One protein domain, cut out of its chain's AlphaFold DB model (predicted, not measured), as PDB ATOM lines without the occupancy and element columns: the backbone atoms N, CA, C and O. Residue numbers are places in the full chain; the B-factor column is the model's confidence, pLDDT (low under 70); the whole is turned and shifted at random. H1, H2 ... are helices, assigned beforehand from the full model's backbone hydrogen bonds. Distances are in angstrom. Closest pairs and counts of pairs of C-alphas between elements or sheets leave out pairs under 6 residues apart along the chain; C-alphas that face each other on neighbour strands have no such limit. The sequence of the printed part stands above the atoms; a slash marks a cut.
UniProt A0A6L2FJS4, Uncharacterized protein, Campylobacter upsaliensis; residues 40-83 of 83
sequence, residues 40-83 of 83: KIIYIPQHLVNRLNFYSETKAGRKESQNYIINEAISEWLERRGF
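What this domain is: This is residues 40 to 83 of the 83 residues of an uncharacterized protein of Campylobacter upsaliensis (UniProt A0A6L2FJS4). Two helices stand at a steep angle in a loose, open arrangement: the loop after H1 folds back, and H2 begins near the middle of H1 and runs away from it. Residues 40 to 45, before H1, stick out as an arm, and residues 57 to 63 stick out at the turn between the helices. The printed part has 44 residues with two named helices, H1 then H2, and no named strand; the class is all helix. The whole is loose, with a radius of gyration of the C-alphas of 11.7 A, and spans 32 by 24 by 17 A.

Where its parts are: The printed part begins at Lys 40, whose C-alpha is at (116.799, 142.541, 72.212). H1 is residues 46 to 58, 18.5 A from first to last C-alpha, and its C-alpha 46 is at (123.313, 158.546, 77.362). H2 is residues 66 to 79, 20.1 A long by the same measure, and its C-alpha 79 is at (102.066, 153.214, 63.916).

How they stand to each other: H1 and H2 are close but not clearly touching, with 2 pairs of C-alphas within 8 A. Their closest C-alphas, those of Leu 52 and Gln 66, are 7.3 A apart. The helices run opposite ways at a steep tilt of 69 degrees, only just short of about perpendicular. Their centres are 15.2 A apart. In H1 and H2 every O i to N i+4 pair is within hydrogen-bond range.

The domain as a whole: The two C-alphas farthest apart, those of Glu 57 and Gly 82, are 32.5 A apart. The printed part has no cut, and it ends at Phe 83, the chain's last residue. The link from H1 to H2 has 7 residues and is short. Residues 76 to 82, of which 76 to 79 belong to H2, stand free. The mean pLDDT of the printed part is 88.5, and residues 59 to 63 are under 70.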
ATOM      1  N   LYS A  40     116.027 141.814  73.219       89.81
ATOM      2  CA  LYS A  40     116.799 142.541  72.212       89.81
ATOM      3  C   LYS A  40     117.671 143.572  72.911       89.81
ATOM      4  O   LYS A  40     117.180 144.343  73.729       89.81
ATOM      5  N   ILE A  41     118.959 143.575  72.584       92.06
ATOM      6  CA  ILE A  41     119.892 144.600  73.054       92.06
ATOM      7  C   ILE A  41     119.713 145.832  72.165       92.06
ATOM      8  O   ILE A  41     119.706 145.718  70.938       92.06
ATOM      9  N   ILE A  42     119.551 146.999  72.787       89.31
ATOM     10  CA  ILE A  42     119.394 148.282  72.103       89.31
ATOM     11  C   ILE A  42     120.423 149.246  72.684       89.31
ATOM     12  O   ILE A  42     120.513 149.408  73.900       89.31
ATOM     13  N   TYR A  43     121.189 149.891  71.810       93.31
ATOM     14  CA  TYR A  43     122.096 150.964  72.196       93.31
ATOM     15  C   TYR A  43     121.355 152.292  72.104       93.31
ATOM     16  O   TYR A  43     120.850 152.652  71.041       93.31
ATOM     17  N   ILE A  44     121.287 153.014  73.220       93.38
ATOM     18  CA  ILE A  44     120.637 154.321  73.301       93.38
ATOM     19  C   ILE A  44     121.633 155.385  73.777       93.38
ATOM     20  O   ILE A  44     122.470 155.100  74.634       93.38
ATOM     21  N   PRO A  45     121.561 156.617  73.244       96.94
ATOM     22  CA  PRO A  45     122.380 157.723  73.722       96.94
ATOM     23  C   PRO A  45     122.200 157.990  75.220       96.94
ATOM     24  O   PRO A  45     121.075 158.037  75.722       96.94
ATOM     25  N   GLN A  46     123.304 158.283  75.916       95.19
ATOM     26  CA  GLN A  46     123.313 158.546  77.362       95.19
ATOM     27  C   GLN A  46     122.318 159.638  77.787       95.19
ATOM     28  O   GLN A  46     121.672 159.531  78.826       95.19
ATOM     29  N   HIS A  47     122.153 160.691  76.983       96.94
ATOM     30  CA  HIS A  47     121.229 161.774  77.318       96.94
ATOM     31  C   HIS A  47     119.759 161.315  77.343       96.94
ATOM     32  O   HIS A  47     118.975 161.844  78.129       96.94
ATOM     33  N   LEU A  48     119.374 160.318  76.533       94.12
ATOM     34  CA  LEU A  48     118.029 159.737  76.576       94.12
ATOM     35  C   LEU A  48     117.841 158.862  77.814       94.12
ATOM     36  O   LEU A  48     116.785 158.939  78.434       94.12
ATOM     37  N   VAL A  49     118.874 158.113  78.218       93.06
ATOM     38  CA  VAL A  49     118.872 157.352  79.480       93.06
ATOM     39  C   VAL A  49     118.598 158.287  80.655       93.06
ATOM     40  O   VAL A  49     117.703 158.037  81.457       93.06
ATOM     41  N   ASN A  50     119.312 159.413  80.715       94.56
ATOM     42  CA  ASN A  50     119.148 160.388  81.789       94.56
ATOM     43  C   ASN A  50     117.728 160.979  81.808       94.56
ATOM     44  O   ASN A  50     117.123 161.095  82.871       94.56
ATOM     45  N   ARG A  51     117.170 161.312  80.634       92.44
ATOM     46  CA  ARG A  51     115.788 161.810  80.517       92.44
ATOM     47  C   ARG A  51     114.757 160.768  80.947       92.44
ATOM     48  O   ARG A  51     113.789 161.129  81.610       92.44
ATOM     49  N   LEU A  52     114.964 159.505  80.576       89.88
ATOM     50  CA  LEU A  52     114.080 158.401  80.939       89.88
ATOM     51  C   LEU A  52     114.082 158.172  82.453       89.88
ATOM     52  O   LEU A  52     113.016 158.113  83.056       89.88
ATOM     53  N   ASN A  53     115.266 158.133  83.072       89.38
ATOM     54  CA  ASN A  53     115.413 158.008  84.525       89.38
ATOM     55  C   ASN A  53     114.709 159.153  85.253       89.38
ATOM     56  O   ASN A  53     113.883 158.914  86.131       89.38
ATOM     57  N   PHE A  54     114.961 160.390  84.820       90.44
ATOM     58  CA  PHE A  54     114.332 161.567  85.408       90.44
ATOM     59  C   PHE A  54     112.801 161.517  85.304       90.44
ATOM     60  O   PHE A  54     112.101 161.830  86.265       90.44
ATOM     61  N   TYR A  55     112.257 161.096  84.158       87.62
ATOM     62  CA  TYR A  55     110.814 160.917  83.992       87.62
ATOM     63  C   TYR A  55     110.253 159.869  84.964       87.62
ATOM     64  O   TYR A  55     109.270 160.144  85.660       87.62
ATOM     65  N   SER A  56     110.904 158.704  85.054       82.75
ATOM     66  CA  SER A  56     110.511 157.619  85.958       82.75
ATOM     67  C   SER A  56     110.543 158.027  87.435       82.75
ATOM     68  O   SER A  56     109.754 157.507  88.219       82.75
ATOM     69  N   GLU A  57     111.426 158.948  87.818       83.12
ATOM     70  CA  GLU A  57     111.564 159.437  89.195       83.12
ATOM     71  C   GLU A  57     110.577 160.557  89.553       83.12
ATOM     72  O   GLU A  57     110.192 160.680  90.713       83.12
ATOM     73  N   THR A  58     110.157 161.378  88.582       80.25
ATOM     74  CA  THR A  58     109.449 162.644  88.866       80.25
ATOM     75  C   THR A  58     107.975 162.667  88.489       80.25
ATOM     76  O   THR A  58     107.199 163.372  89.134       80.25
ATOM     77  N   LYS A  59     107.568 161.952  87.434       66.06
ATOM     78  CA  LYS A  59     106.212 162.077  86.859       66.06
ATOM     79  C   LYS A  59     105.447 160.769  86.736       66.06
ATOM     80  O   LYS A  59     104.254 160.792  86.435       66.06
ATOM     81  N   ALA A  60     106.095 159.639  86.982       61.88
ATOM     82  CA  ALA A  60     105.469 158.337  86.858       61.88
ATOM     83  C   ALA A  60     104.569 158.063  88.082       61.88
ATOM     84  O   ALA A  60     105.006 157.506  89.086       61.88
ATOM     85  N   GLY A  61     103.295 158.471  88.014       60.00
ATOM     86  CA  GLY A  61     102.296 158.197  89.063       60.00
ATOM     87  C   GLY A  61     102.114 156.697  89.355       60.00
ATOM     88  O   GLY A  61     101.733 156.311  90.459       60.00
ATOM     89  N   ARG A  62     102.468 155.841  88.388       66.06
ATOM     90  CA  ARG A  62     102.820 154.428  88.570       66.06
ATOM     91  C   ARG A  62     104.264 154.234  88.135       66.06
ATOM     92  O   ARG A  62     104.665 154.774  87.113       66.06
ATOM     93  N   LYS A  63     105.022 153.421  88.872       67.81
ATOM     94  CA  LYS A  63     106.408 153.069  88.539       67.81
ATOM     95  C   LYS A  63     106.435 152.180  87.287       67.81
ATOM     96  O   LYS A  63     106.469 150.957  87.384       67.81
ATOM     97  N   GLU A  64     106.348 152.793  86.113       79.38
ATOM     98  CA  GLU A  64     106.472 152.097  84.836       79.38
ATOM     99  C   GLU A  64     107.914 151.635  84.626       79.38
ATOM    100  O   GLU A  64     108.874 152.344  84.933       79.38
ATOM    101  N   SER A  65     108.078 150.413  84.116       86.75
ATOM    102  CA  SER A  65     109.408 149.910  83.771       86.75
ATOM    103  C   SER A  65     109.954 150.647  82.547       86.75
ATOM    104  O   SER A  65     109.200 150.951  81.626       86.75
ATOM    105  N   GLN A  66     111.269 150.856  82.480       87.94
ATOM    106  CA  GLN A  66     111.912 151.439  81.293       87.94
ATOM    107  C   GLN A  66     111.556 150.677  80.010       87.94
ATOM    108  O   GLN A  66     111.298 151.292  78.982       87.94
ATOM    109  N   ASN A  67     111.464 149.344  80.087       89.31
ATOM    110  CA  ASN A  67     111.047 148.509  78.962       89.31
ATOM    111  C   ASN A  67     109.633 148.829  78.474       89.31
ATOM    112  O   ASN A  67     109.392 148.779  77.276       89.31
ATOM    113  N   TYR A  68     108.708 149.143  79.383       89.94
ATOM    114  CA  TYR A  68     107.348 149.520  79.006       89.94
ATOM    115  C   TYR A  68     107.363 150.809  78.178       89.94
ATOM    116  O   TYR A  68     106.881 150.815  77.053       89.94
ATOM    117  N   ILE A  69     108.039 151.846  78.678       90.88
ATOM    118  CA  ILE A  69     108.150 153.143  77.996       90.88
ATOM    119  C   ILE A  69     108.844 152.998  76.634       90.88
ATOM    120  O   ILE A  69     108.424 153.603  75.651       90.88
ATOM    121  N   ILE A  70     109.904 152.186  76.559       92.31
ATOM    122  CA  ILE A  70     110.612 151.918  75.301       92.31
ATOM    123  C   ILE A  70     109.692 151.206  74.300       92.31
ATOM    124  O   ILE A  70     109.691 151.572  73.128       92.31
ATOM    125  N   ASN A  71     108.910 150.220  74.743       92.25
ATOM    126  CA  ASN A  71     107.982 149.503  73.870       92.25
ATOM    127  C   ASN A  71     106.869 150.417  73.346       92.25
ATOM    128  O   ASN A  71     106.631 150.412  72.143       92.25
ATOM    129  N   GLU A  72     106.253 151.229  74.209       93.62
ATOM    130  CA  GLU A  72     105.246 152.230  73.812       93.62
ATOM    131  C   GLU A  72     105.826 153.216  72.792       93.62
ATOM    132  O   GLU A  72     105.270 153.408  71.713       93.62
ATOM    133  N   ALA A  73     107.018 153.763  73.060       93.38
ATOM    134  CA  ALA A  73     107.681 154.688  72.144       93.38
ATOM    135  C   ALA A  73     107.992 154.055  70.775       93.38
ATOM    136  O   ALA A  73     107.916 154.733  69.750       93.38
ATOM    137  N   ILE A  74     108.352 152.767  70.743       94.44
ATOM    138  CA  ILE A  74     108.569 152.026  69.494       94.44
ATOM    139  C   ILE A  74     107.237 151.777  68.772       94.44
ATOM    140  O   ILE A  74     107.193 151.989  67.560       94.44
ATOM    141  N   SER A  75     106.180 151.368  69.485       95.62
ATOM    142  CA  SER A  75     104.843 151.137  68.910       95.62
ATOM    143  C   SER A  75     104.318 152.406  68.253       95.62
ATOM    144  O   SER A  75     104.088 152.425  67.047       95.62
ATOM    145  N   GLU A  76     104.282 153.517  68.995       97.00
ATOM    146  CA  GLU A  76     103.836 154.808  68.468       97.00
ATOM    147  C   GLU A  76     104.653 155.257  67.247       97.00
ATOM    148  O   GLU A  76     104.131 155.865  66.310       97.00
ATOM    149  N   TRP A  77     105.965 155.008  67.247       96.62
ATOM    150  CA  TRP A  77     106.838 155.386  66.139       96.62
ATOM    151  C   TRP A  77     106.554 154.588  64.859       96.62
ATOM    152  O   TRP A  77     106.695 155.137  63.757       96.62
ATOM    153  N   LEU A  78     106.187 153.313  64.999       96.88
ATOM    154  CA  LEU A  78     105.833 152.414  63.900       96.88
ATOM    155  C   LEU A  78     104.426 152.709  63.372       96.88
ATOM    156  O   LEU A  78     104.276 152.921  62.168       96.88
ATOM    157  N   GLU A  79     103.453 152.889  64.265       97.19
ATOM    158  CA  GLU A  79     102.066 153.214  63.916       97.19
ATOM    159  C   GLU A  79     101.978 154.496  63.080       97.19
ATOM    160  O   GLU A  79     101.313 154.542  62.045       97.19
ATOM    161  N   ARG A  80     102.743 155.536  63.451       96.94
ATOM    162  CA  ARG A  80     102.828 156.802  62.690       96.94
ATOM    163  C   ARG A  80     103.366 156.633  61.263       96.94
ATOM    164  O   ARG A  80     103.283 157.567  60.470       96.94
ATOM    165  N   ARG A  81     103.953 155.479  60.938       96.62
ATOM    166  CA  ARG A  81     104.465 155.116  59.607       96.62
ATOM    167  C   ARG A  81     103.618 154.055  58.906       96.62
ATOM    168  O   ARG A  81     103.983 153.656  57.804       96.62
ATOM    169  N   GLY A  82     102.509 153.631  59.511       95.06
ATOM    170  CA  GLY A  82     101.641 152.590  58.970       95.06
ATOM    171  C   GLY A  82     102.196 151.174  59.134       95.06
ATOM    172  O   GLY A  82     101.864 150.314  58.320       95.06
ATOM    173  N   PHE A  83     103.052 150.955  60.136       85.44
ATOM    174  CA  PHE A  83     103.499 149.629  60.569       85.44
ATOM    175  C   PHE A  83     102.792 149.205  61.849       85.44
ATOM    176  O   PHE A  83     102.515 150.101  62.677       85.44
TER     177      PHE A  83